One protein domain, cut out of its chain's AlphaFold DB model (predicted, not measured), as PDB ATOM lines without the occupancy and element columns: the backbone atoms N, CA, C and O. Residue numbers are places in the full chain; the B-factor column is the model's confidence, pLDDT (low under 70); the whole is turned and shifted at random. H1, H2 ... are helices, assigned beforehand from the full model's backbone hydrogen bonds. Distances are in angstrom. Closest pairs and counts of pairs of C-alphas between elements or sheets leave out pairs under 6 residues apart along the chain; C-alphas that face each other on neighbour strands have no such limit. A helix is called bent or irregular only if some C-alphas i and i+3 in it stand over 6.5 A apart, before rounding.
ATOM      1  N   ARG A  56      -1.993 -85.501  -9.060       86.94
ATOM      2  CA  ARG A  56      -0.790 -84.674  -8.849       86.94
ATOM      3  C   ARG A  56       0.093 -84.637 -10.095       86.94
ATOM      4  O   ARG A  56       0.542 -83.575 -10.499       86.94
ATOM      5  N   THR A  57       0.288 -85.787 -10.729       86.06
ATOM      6  CA  THR A  57       1.072 -85.912 -11.961       86.06
ATOM      7  C   THR A  57       0.396 -85.183 -13.125       86.06
ATOM      8  O   THR A  57       1.069 -84.502 -13.890       86.06
ATOM      9  N   TRP A  58      -0.938 -85.229 -13.211       85.38
ATOM     10  CA  TRP A  58      -1.708 -84.411 -14.159       85.38
ATOM     11  C   TRP A  58      -1.473 -82.908 -13.970       85.38
ATOM     12  O   TRP A  58      -1.261 -82.193 -14.947       85.38
ATOM     13  N   LEU A  59      -1.473 -82.435 -12.721       86.75
ATOM     14  CA  LEU A  59      -1.207 -81.032 -12.401       86.75
ATOM     15  C   LEU A  59       0.214 -80.619 -12.812       86.75
ATOM     16  O   LEU A  59       0.390 -79.543 -13.376       86.75
ATOM     17  N   LEU A  60       1.205 -81.493 -12.607       90.75
ATOM     18  CA  LEU A  60       2.578 -81.255 -13.063       90.75
ATOM     19  C   LEU A  60       2.667 -81.128 -14.590       90.75
ATOM     20  O   LEU A  60       3.278 -80.179 -15.071       90.75
ATOM     21  N   PHE A  61       2.030 -82.021 -15.356       87.38
ATOM     22  CA  PHE A  61       2.033 -81.933 -16.824       87.38
ATOM     23  C   PHE A  61       1.421 -80.626 -17.328       87.38
ATOM     24  O   PHE A  61       2.008 -79.955 -18.174       87.38
ATOM     25  N   VAL A  62       0.270 -80.241 -16.774       87.00
ATOM     26  CA  VAL A  62      -0.381 -78.969 -17.109       87.00
ATOM     27  C   VAL A  62       0.529 -77.789 -16.757       87.00
ATOM     28  O   VAL A  62       0.706 -76.894 -17.579       87.00
ATOM     29  N   GLY A  63       1.170 -77.816 -15.586       89.31
ATOM     30  CA  GLY A  63       2.117 -76.782 -15.168       89.31
ATOM     31  C   GLY A  63       3.310 -76.637 -16.116       89.31
ATOM     32  O   GLY A  63       3.645 -75.519 -16.500       89.31
ATOM     33  N   VAL A  64       3.907 -77.750 -16.551       88.88
ATOM     34  CA  VAL A  64       5.038 -77.746 -17.497       88.88
ATOM     35  C   VAL A  64       4.625 -77.177 -18.855       88.88
ATOM     36  O   VAL A  64       5.343 -76.346 -19.410       88.88
ATOM     37  N   ILE A  65       3.460 -77.570 -19.378       87.56
ATOM     38  CA  ILE A  65       2.950 -77.059 -20.661       87.56
ATOM     39  C   ILE A  65       2.696 -75.548 -20.584       87.56
ATOM     40  O   ILE A  65       3.065 -74.811 -21.502       87.56
ATOM     41  N   ILE A  66       2.101 -75.070 -19.488       85.75
ATOM     42  CA  ILE A  66       1.852 -73.639 -19.276       85.75
ATOM     43  C   ILE A  66       3.175 -72.875 -19.177       85.75
ATOM     44  O   ILE A  66       3.349 -71.878 -19.875       85.75
ATOM     45  N   ALA A  67       4.127 -73.355 -18.371       85.56
ATOM     46  CA  ALA A  67       5.432 -72.717 -18.214       85.56
ATOM     47  C   ALA A  67       6.196 -72.634 -19.545       85.56
ATOM     48  O   ALA A  67       6.723 -71.574 -19.885       85.56
ATOM     49  N   ALA A  68       6.193 -73.713 -20.332       83.44
ATOM     50  CA  ALA A  68       6.796 -73.730 -21.662       83.44
ATOM     51  C   ALA A  68       6.104 -72.742 -22.614       83.44
ATOM     52  O   ALA A  68       6.777 -71.996 -23.319       83.44
ATOM     53  N   THR A  69       4.771 -72.670 -22.592       81.81
ATOM     54  CA  THR A  69       4.016 -71.718 -23.423       81.81
ATOM     55  C   THR A  69       4.370 -70.275 -23.060       81.81
ATOM     56  O   THR A  69       4.703 -69.490 -23.942       81.81
ATOM     57  N   VAL A  70       4.362 -69.924 -21.769       81.44
ATOM     58  CA  VAL A  70       4.717 -68.575 -21.291       81.44
ATOM     59  C   VAL A  70       6.147 -68.212 -21.686       81.44
ATOM     60  O   VAL A  70       6.389 -67.102 -22.160       81.44
ATOM     61  N   TYR A  71       7.084 -69.150 -21.540       80.69
ATOM     62  CA  TYR A  71       8.471 -68.951 -21.945       80.69
ATOM     63  C   TYR A  71       8.595 -68.617 -23.439       80.69
ATOM     64  O   TYR A  71       9.240 -67.632 -23.805       80.69
ATOM     65  N   LEU A  72       7.930 -69.390 -24.303       79.50
ATOM     66  CA  LEU A  72       7.961 -69.169 -25.750       79.50
ATOM     67  C   LEU A  72       7.322 -67.833 -26.153       79.50
ATOM     68  O   LEU A  72       7.832 -67.168 -27.051       79.50
ATOM     69  N   LEU A  73       6.245 -67.415 -25.479       77.25
ATOM     70  CA  LEU A  73       5.585 -66.134 -25.748       77.25
ATOM     71  C   LEU A  73       6.467 -64.930 -25.381       77.25
ATOM     72  O   LEU A  73       6.466 -63.947 -26.114       77.25
ATOM     73  N   LYS A  74       7.235 -65.001 -24.283       74.06
ATOM     74  CA  LYS A  74       8.141 -63.911 -23.868       74.06
ATOM     75  C   LYS A  74       9.377 -63.783 -24.757       74.06
ATOM     76  O   LYS A  74       9.888 -62.683 -24.932       74.06
ATOM     77  N   ASN A  75       9.881 -64.903 -25.269       72.44
ATOM     78  CA  ASN A  75      11.138 -64.951 -26.017       72.44
ATOM     79  C   ASN A  75      10.952 -64.785 -27.537       72.44
ATOM     80  O   ASN A  75      11.920 -64.829 -28.294       72.44
ATOM     81  N   THR A  76       9.716 -64.616 -28.010       70.06
ATOM     82  CA  THR A  76       9.449 -64.386 -29.429       70.06
ATOM     83  C   THR A  76       9.103 -62.939 -29.698       70.06
ATOM     84  O   THR A  76       8.350 -62.303 -28.967       70.06
ATOM     85  N   THR A  77       9.574 -62.450 -30.835       69.00
ATOM     86  CA  THR A  77       9.057 -61.230 -31.443       69.00
ATOM     87  C   THR A  77       8.099 -61.649 -32.548       69.00
ATOM     88  O   THR A  77       8.500 -62.257 -33.543       69.00
ATOM     89  N   PHE A  78       6.808 -61.398 -32.350       69.81
ATOM     90  CA  PHE A  78       5.808 -61.718 -33.360       69.81
ATOM     91  C   PHE A  78       5.974 -60.803 -34.577       69.81
ATOM     92  O   PHE A  78       6.179 -59.601 -34.434       69.81
ATOM     93  N   ALA A  79       5.858 -61.363 -35.782       69.38
ATOM     94  CA  ALA A  79       5.836 -60.556 -37.000       69.38
ATOM     95  C   ALA A  79       4.581 -59.660 -37.027       69.38
ATOM     96  O   ALA A  79       3.514 -60.096 -36.587       69.38
ATOM     97  N   GLU A  80       4.680 -58.451 -37.591       65.06
ATOM     98  CA  GLU A  80       3.603 -57.440 -37.576       65.06
ATOM     99  C   GLU A  80       2.245 -57.968 -38.086       65.06
ATOM    100  O   GLU A  80       1.201 -57.610 -37.550       65.06
ATOM    101  N   ASN A  81       2.244 -58.913 -39.035       67.62
ATOM    102  CA  ASN A  81       1.032 -59.488 -39.643       67.62
ATOM    103  C   ASN A  81       0.559 -60.815 -39.023       67.62
ATOM    104  O   ASN A  81      -0.234 -61.542 -39.626       67.62
ATOM    105  N   SER A  82       1.071 -61.187 -37.854       71.62
ATOM    106  CA  SER A  82       0.742 -62.464 -37.226       71.62
ATOM    107  C   SER A  82      -0.604 -62.406 -36.470       71.62
ATOM    108  O   SER A  82      -1.038 -61.356 -36.005       71.62
ATOM    109  N   LEU A  83      -1.309 -63.532 -36.329       73.75
ATOM    110  CA  LEU A  83      -2.579 -63.573 -35.581       73.75
ATOM    111  C   LEU A  83      -2.372 -63.328 -34.079       73.75
ATOM    112  O   LEU A  83      -3.235 -62.755 -33.420       73.75
ATOM    113  N   LEU A  84      -1.217 -63.745 -33.555       72.94
ATOM    114  CA  LEU A  84      -0.852 -63.607 -32.147       72.94
ATOM    115  C   LEU A  84      -0.308 -62.210 -31.801       72.94
ATOM    116  O   LEU A  84      -0.443 -61.803 -30.656       72.94
ATOM    117  N   SER A  85       0.211 -61.431 -32.760       71.94
ATOM    118  CA  SER A  85       0.664 -60.044 -32.510       71.94
ATOM    119  C   SER A  85      -0.482 -59.073 -32.213       71.94
ATOM    120  O   SER A  85      -0.239 -57.982 -31.708       71.94
ATOM    121  N   ARG A  86      -1.734 -59.456 -32.495       72.81
ATOM    122  CA  ARG A  86      -2.929 -58.671 -32.133       72.81
ATOM    123  C   ARG A  86      -3.318 -58.808 -30.661       72.81
ATOM    124  O   ARG A  86      -4.188 -58.074 -30.202       72.81
ATOM    125  N   ILE A  87      -2.730 -59.765 -29.946       72.94
ATOM    126  CA  ILE A  87      -3.020 -60.037 -28.540       72.94
ATOM    127  C   ILE A  87      -1.818 -59.569 -27.720       72.94
ATOM    128  O   ILE A  87      -0.700 -60.039 -27.918       72.94
ATOM    129  N   ASP A  88      -2.053 -58.654 -26.778       71.44
ATOM    130  CA  ASP A  88      -1.013 -58.207 -25.855       71.44
ATOM    131  C   ASP A  88      -0.815 -59.241 -24.737       71.44
ATOM    132  O   ASP A  88      -1.492 -59.246 -23.705       71.44
ATOM    133  N   PHE A  89       0.114 -60.168 -24.970       71.50
ATOM    134  CA  PHE A  89       0.535 -61.151 -23.972       71.50
ATOM    135  C   PHE A  89       1.462 -60.553 -22.904       71.50
ATOM    136  O   PHE A  89       1.696 -61.201 -21.876       71.50
ATOM    137  N   GLY A  90       1.976 -59.336 -23.109       68.38
ATOM    138  CA  GLY A  90       2.850 -58.652 -22.160       68.38
ATOM    139  C   GLY A  90       2.148 -58.462 -20.822       68.38
ATOM    140  O   GLY A  90       2.661 -58.881 -19.790       68.38
ATOM    141  N   THR A  91       0.909 -57.979 -20.824       68.94
ATOM    142  CA  THR A  91       0.130 -57.710 -19.600       68.94
ATOM    143  C   THR A  91      -0.034 -58.933 -18.690       68.94
ATOM    144  O   THR A  91      -0.026 -58.802 -17.468       68.94
ATOM    145  N   TYR A  92      -0.131 -60.134 -19.268       68.12
ATOM    146  CA  TYR A  92      -0.299 -61.389 -18.525       68.12
ATOM    147  C   TYR A  92       1.028 -62.043 -18.126       68.12
ATOM    148  O   TYR A  92       1.080 -62.787 -17.147       68.12
ATOM    149  N   THR A  93       2.104 -61.781 -18.870       68.44
ATOM    150  CA  THR A  93       3.422 -62.395 -18.642       68.44
ATOM    151  C   THR A  93       4.396 -61.492 -17.885       68.44
ATOM    152  O   THR A  93       5.361 -61.998 -17.312       68.44
ATOM    153  N   ASN A  94       4.124 -60.185 -17.797       66.25
ATOM    154  CA  ASN A  94       4.950 -59.197 -17.093       66.25
ATOM    155  C   ASN A  94       5.066 -59.479 -15.586       66.25
ATOM    156  O   ASN A  94       6.105 -59.202 -14.994       66.25
ATOM    157  N   GLY A  95       4.038 -60.073 -14.969       67.12
ATOM    158  CA  GLY A  95       4.084 -60.502 -13.564       67.12
ATOM    159  C   GLY A  95       4.936 -61.754 -13.314       67.12
ATOM    160  O   GLY A  95       5.231 -62.070 -12.164       67.12
ATOM    161  N   LEU A  96       5.341 -62.469 -14.369       66.50
ATOM    162  CA  LEU A  96       6.184 -63.660 -14.285       66.50
ATOM    163  C   LEU A  96       7.614 -63.324 -14.735       66.50
ATOM    164  O   LEU A  96       7.984 -63.423 -15.913       66.50
ATOM    165  N   SER A  97       8.447 -62.944 -13.770       60.41
ATOM    166  CA  SER A  97       9.886 -62.720 -13.936       60.41
ATOM    167  C   SER A  97      10.658 -64.047 -13.984       60.41
ATOM    168  O   SER A  97      11.387 -64.411 -13.070       60.41
ATOM    169  N   PHE A  98      10.500 -64.793 -15.078       62.28
ATOM    170  CA  PHE A  98      11.436 -65.862 -15.429       62.28
ATOM    171  C   PHE A  98      12.569 -65.277 -16.272       62.28
ATOM    172  O   PHE A  98      12.346 -64.907 -17.425       62.28
ATOM    173  N   ASP A  99      13.751 -65.177 -15.668       59.50
ATOM    174  CA  ASP A  99      14.992 -64.702 -16.285       59.50
ATOM    175  C   ASP A  99      15.878 -65.902 -16.651       59.50
ATOM    176  O   ASP A  99      16.895 -66.189 -16.028       59.50
ATOM    177  N   TYR A 100      15.411 -66.693 -17.616       58.06
ATOM    178  CA  TYR A 100      16.187 -67.794 -18.183       58.06
ATOM    179  C   TYR A 100      16.381 -67.523 -19.668       58.06
ATOM    180  O   TYR A 100      15.694 -68.092 -20.509       58.06
ATOM    181  N   SER A 101      17.304 -66.624 -20.006       58.75
ATOM    182  CA  SER A 101      17.766 -66.468 -21.386       58.75
ATOM    183  C   SER A 101      18.536 -67.728 -21.800       58.75
ATOM    184  O   SER A 101      19.746 -67.824 -21.615       58.75
ATOM    185  N   LEU A 102      17.839 -68.733 -22.340       61.16
ATOM    186  CA  LEU A 102      18.479 -69.936 -22.893       61.16
ATOM    187  C   LEU A 102      19.078 -69.700 -24.296       61.16
ATOM    188  O   LEU A 102      19.458 -70.655 -24.965       61.16
ATOM    189  N   GLY A 103      19.151 -68.454 -24.779       61.38
ATOM    190  CA  GLY A 103      19.746 -68.122 -26.082       61.38
ATOM    191  C   GLY A 103      19.042 -68.744 -27.299       61.38
ATOM    192  O   GLY A 103      19.560 -68.674 -28.410       61.38
ATOM    193  N   PHE A 104      17.869 -69.357 -27.120       66.12
ATOM    194  CA  PHE A 104      17.130 -69.998 -28.205       66.12
ATOM    195  C   PHE A 104      16.297 -68.978 -28.976       66.12
ATOM    196  O   PHE A 104      15.324 -68.442 -28.454       66.12
ATOM    197  N   THR A 105      16.616 -68.760 -30.247       67.62
ATOM    198  CA  THR A 105      15.747 -68.016 -31.164       67.62
ATOM    199  C   THR A 105      14.596 -68.920 -31.601       67.62
ATOM    200  O   THR A 105      14.812 -69.909 -32.303       67.62
ATOM    201  N   THR A 106      13.371 -68.613 -31.180       70.25
ATOM    202  CA  THR A 106      12.190 -69.405 -31.554       70.25
ATOM    203  C   THR A 106      11.526 -68.801 -32.790       70.25
ATOM    204  O   THR A 106      11.322 -67.595 -32.862       70.25
ATOM    205  N   SER A 107      11.179 -69.631 -33.777       80.94
ATOM    206  CA  SER A 107      10.441 -69.172 -34.958       80.94
ATOM    207  C   SER A 107       8.940 -69.052 -34.673       80.94
ATOM    208  O   SER A 107       8.376 -69.849 -33.921       80.94
ATOM    209  N   ASN A 108       8.259 -68.126 -35.358       80.62
ATOM    210  CA  ASN A 108       6.805 -67.953 -35.242       80.62
ATOM    211  C   ASN A 108       6.037 -69.271 -35.463       80.62
ATOM    212  O   ASN A 108       5.114 -69.581 -34.716       80.62
ATOM    213  N   VAL A 109       6.453 -70.083 -36.444       85.00
ATOM    214  CA  VAL A 109       5.835 -71.388 -36.754       85.00
ATOM    215  C   VAL A 109       5.869 -72.333 -35.549       85.00
ATOM    216  O   VAL A 109       4.876 -73.001 -35.269       85.00
ATOM    217  N   THR A 110       6.975 -72.350 -34.803       83.69
ATOM    218  CA  THR A 110       7.135 -73.206 -33.614       83.69
ATOM    219  C   THR A 110       6.115 -72.852 -32.533       83.69
ATOM    220  O   THR A 110       5.573 -73.733 -31.872       83.69
ATOM    221  N   ILE A 111       5.791 -71.569 -32.389       82.75
ATOM    222  CA  ILE A 111       4.847 -71.080 -31.378       82.75
ATOM    223  C   ILE A 111       3.417 -71.399 -31.773       82.75
ATOM    224  O   ILE A 111       2.661 -71.907 -30.948       82.75
ATOM    225  N   TYR A 112       3.063 -71.192 -33.042       84.44
ATOM    226  CA  TYR A 112       1.768 -71.636 -33.558       84.44
ATOM    227  C   TYR A 112       1.579 -73.144 -33.371       84.44
ATOM    228  O   TYR A 112       0.517 -73.572 -32.918       84.44
ATOM    229  N   ALA A 113       2.615 -73.942 -33.643       87.81
ATOM    230  CA  ALA A 113       2.582 -75.384 -33.424       87.81
ATOM    231  C   ALA A 113       2.404 -75.739 -31.938       87.81
ATOM    232  O   ALA A 113       1.590 -76.602 -31.614       87.81
ATOM    233  N   PHE A 114       3.109 -75.059 -31.028       86.44
ATOM    234  CA  PHE A 114       3.020 -75.328 -29.591       86.44
ATOM    235  C   PHE A 114       1.660 -74.933 -29.002       86.44
ATOM    236  O   PHE A 114       1.068 -75.695 -28.238       86.44
ATOM    237  N   VAL A 115       1.118 -73.779 -29.402       85.19
ATOM    238  CA  VAL A 115      -0.229 -73.336 -29.006       85.19
ATOM    239  C   VAL A 115      -1.285 -74.311 -29.529       85.19
ATOM    240  O   VAL A 115      -2.163 -74.736 -28.778       85.19
ATOM    241  N   PHE A 116      -1.176 -74.724 -30.794       89.06
ATOM    242  CA  PHE A 116      -2.072 -75.722 -31.375       89.06
ATOM    243  C   PHE A 116      -1.994 -77.067 -30.636       89.06
ATOM    244  O   PHE A 116      -3.027 -77.654 -30.312       89.06
ATOM    245  N   LEU A 117      -0.783 -77.524 -30.303       89.88
ATOM    246  CA  LEU A 117      -0.556 -78.739 -29.520       89.88
ATOM    247  C   LEU A 117      -1.216 -78.645 -28.137       89.88
ATOM    248  O   LEU A 117      -1.911 -79.574 -27.727       89.88
ATOM    249  N   ALA A 118      -1.048 -77.523 -27.433       87.56
ATOM    250  CA  ALA A 118      -1.647 -77.307 -26.117       87.56
ATOM    251  C   ALA A 118      -3.187 -77.371 -26.165       87.56
ATOM    252  O   ALA A 118      -3.818 -77.985 -25.296       87.56
ATOM    253  N   ILE A 119      -3.796 -76.802 -27.213       88.44
ATOM    254  CA  ILE A 119      -5.245 -76.887 -27.451       88.44
ATOM    255  C   ILE A 119      -5.655 -78.337 -27.735       88.44
ATOM    256  O   ILE A 119      -6.576 -78.846 -27.094       88.44
ATOM    257  N   MET A 120      -4.962 -79.027 -28.646       89.94
ATOM    258  CA  MET A 120      -5.261 -80.424 -28.976       89.94
ATOM    259  C   MET A 120      -5.179 -81.338 -27.754       89.94
ATOM    260  O   MET A 120      -6.091 -82.135 -27.537       89.94
ATOM    261  N   ILE A 121      -4.137 -81.202 -26.933       87.44
ATOM    262  CA  ILE A 121      -3.979 -81.979 -25.698       87.44
ATOM    263  C   ILE A 121      -5.159 -81.707 -24.760       87.44
ATOM    264  O   ILE A 121      -5.776 -82.646 -24.264       87.44
ATOM    265  N   SER A 122      -5.546 -80.442 -24.578       84.69
ATOM    266  CA  SER A 122      -6.692 -80.063 -23.739       84.69
ATOM    267  C   SER A 122      -7.999 -80.723 -24.201       84.69
ATOM    268  O   SER A 122      -8.755 -81.260 -23.386       84.69
ATOM    269  N   VAL A 123      -8.238 -80.755 -25.515       88.06
ATOM    270  CA  VAL A 123      -9.403 -81.427 -26.112       88.06
ATOM    271  C   VAL A 123      -9.329 -82.944 -25.915       88.06
ATOM    272  O   VAL A 123     -10.319 -83.550 -25.500       88.06
ATOM    273  N   GLN A 124      -8.170 -83.561 -26.158       86.94
ATOM    274  CA  GLN A 124      -7.967 -85.003 -25.979       86.94
ATOM    275  C   GLN A 124      -8.233 -85.433 -24.532       86.94
ATOM    276  O   GLN A 124      -8.904 -86.438 -24.300       86.94
ATOM    277  N   ILE A 125      -7.793 -84.639 -23.553       82.75
ATOM    278  CA  ILE A 125      -8.045 -84.881 -22.126       82.75
ATOM    279  C   ILE A 125      -9.543 -84.856 -21.822       82.75
ATOM    280  O   ILE A 125     -10.057 -85.762 -21.159       82.75
ATOM    281  N   GLY A 126     -10.254 -83.837 -22.315       81.56
ATOM    282  CA  GLY A 126     -11.701 -83.718 -22.141       81.56
ATOM    283  C   GLY A 126     -12.460 -84.884 -22.777       81.56
ATOM    284  O   GLY A 126     -13.353 -85.460 -22.152       81.56
ATOM    285  N   TYR A 127     -12.058 -85.279 -23.986       83.56
ATOM    286  CA  TYR A 127     -12.656 -86.396 -24.711       83.56
ATOM    287  C   TYR A 127     -12.462 -87.730 -23.977       83.56
ATOM    288  O   TYR A 127     -13.439 -88.437 -23.724       83.56
ATOM    289  N   ILE A 128     -11.231 -88.042 -23.553       79.69
ATOM    290  CA  ILE A 128     -10.912 -89.273 -22.811       79.69
ATOM    291  C   ILE A 128     -11.683 -89.310 -21.487       79.69
ATOM    292  O   ILE A 128     -12.284 -90.330 -21.146       79.69
ATOM    293  N   LYS A 129     -11.731 -88.190 -20.758       69.56
ATOM    294  CA  LYS A 129     -12.465 -88.102 -19.490       69.56
ATOM    295  C   LYS A 129     -13.966 -88.345 -19.676       69.56
ATOM    296  O   LYS A 129     -14.568 -89.050 -18.873       69.56
ATOM    297  N   ASN A 130     -14.566 -87.797 -20.733       71.94
ATOM    298  CA  ASN A 130     -15.983 -87.995 -21.046       71.94
ATOM    299  C   ASN A 130     -16.286 -89.427 -21.527       71.94
ATOM    300  O   ASN A 130     -17.351 -89.952 -21.219       71.94
ATOM    301  N   TYR A 131     -15.360 -90.076 -22.239       76.69
ATOM    302  CA  TYR A 131     -15.504 -91.476 -22.650       76.69
ATOM    303  C   TYR A 131     -15.524 -92.430 -21.446       76.69
ATOM    304  O   TYR A 131     -16.433 -93.248 -21.328       76.69
ATOM    305  N   TYR A 132     -14.574 -92.286 -20.514       65.69
ATOM    306  CA  TYR A 132     -14.518 -93.118 -19.305       65.69
ATOM    307  C   TYR A 132     -15.593 -92.776 -18.265       65.69
ATOM    308  O   TYR A 132     -15.920 -93.623 -17.449       65.69
ATOM    309  N   ALA A 133     -16.163 -91.568 -18.276       63.34
ATOM    310  CA  ALA A 133     -17.284 -91.222 -17.395       63.34
ATOM    311  C   ALA A 133     -18.624 -91.839 -17.839       63.34
ATOM    312  O   ALA A 133     -19.563 -91.890 -17.050       63.34
ATOM    313  N   ARG A 134     -18.732 -92.272 -19.102       58.50
ATOM    314  CA  ARG A 134     -19.951 -92.866 -19.678       58.50
ATOM    315  C   ARG A 134     -19.958 -94.400 -19.657       58.50
ATOM    316  O   ARG A 134     -20.918 -94.983 -20.155       58.50
ATOM    317  N   LYS A 135     -18.914 -95.043 -19.130       47.56
ATOM    318  CA  LYS A 135     -18.734 -96.499 -19.110       47.56
ATOM    319  C   LYS A 135     -18.443 -96.971 -17.693       47.56
ATOM    320  O   LYS A 135     -18.949 -98.054 -17.336       47.56
TER     321      LYS A 135
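What this domain is: This is residues 56 to 135 of the 135 residues of an uncharacterized protein of Bacteroidetes bacterium MedPE-SWsnd-G1 (UniProt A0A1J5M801). Two long helices, H1 and H3, make a narrow V: they run opposite ways, meet where H1 ends and H3 begins, and draw apart toward residues 56 and 135. At the closed end of the V, two long links with the short helix H2 between them make a broad loop, while residues 56 to 61 and 123 to 135 stick out at the open end. The printed part has 80 residues with three named helices, in the order H1, H2, H3, and no named strand; the class is all helix, with 49 residues in the helices. It is loose, with a radius of gyration of the C-alphas of 15.2 A, and elongated, spanning 48 by 28 by 22 A along its three main axes.

Where its parts are: The printed part begins with H1, residues 56 to 74, 19 residues that run 27.1 A from first to last C-alpha. C-alpha 56 stands at (-0.790, -84.674, -8.849) and C-alpha 74 at (8.141, -63.911, -23.868). Residues 75 to 89 follow with no named element. H2 is short, the four residues 90 to 93, from Gly 90 to Thr 93. Residues 94 to 107 again hold no named element. H3, residues 108 to 133, is the longest helix with 26 residues, and measures 38.0 A from first to last C-alpha. It begins with C-alpha 108 at (6.805, -67.953, -35.242) and ends with C-alpha 133 at (-17.284, -91.222, -17.395). Arg 134 and Lys 135 come after it. No helix is bent or irregular.

How they stand to each other: H1 and H3 touch, with 5 pairs of C-alphas within 8 A. Their closest C-alphas are those of Leu 72 and Ile 111, 6.7 A apart. The two run opposite ways at a shallow tilt of 21 degrees, and their centres are 12.9 A apart. They touch with a part of each helix alone, residues 65 to 73 of H1 and residues 111 to 118 of H3. H1 and H2 only just touch, with 3 pairs of C-alphas within 8 A. The closest C-alphas of this pair are those of Val 70 and Thr 93, 6.8 A apart, and H1 touches H2 with residues 70 to 74 alone. H2 and H3 are apart, though they follow each other along the chain. In the backbones of H1 and H3 every pair of O of residue i and N of residue i+4 is within hydrogen-bond range. H2 is too short for such a pair, but its one pair of O of residue i and N of residue i+3 is within range.

The domain as a whole: The two C-alphas farthest apart are those of Glu 80 and Lys 135, at 48.6 A, and the first and last printed C-alphas, of Arg 56 and Lys 135, are 23.8 A apart. Residues 56 to 61, which belong to H1, stand free, and so do residues 123 to 135, of which 123 to 133 belong to H3. Without these stretches the body has 61 residues and spans 28 by 27 by 23 A, with a radius of gyration of 11.5 A. The printed part has no cut, and it ends at residue 135, the chain's last residue. The links from H1 to H2, with 15 residues, and from H2 to H3, with 14, are both long. The mean pLDDT of the printed part is 76.2. It is under 70 in 26 residues, namely residues 77 to 81, 90 to 105, 129 and 132 to 135.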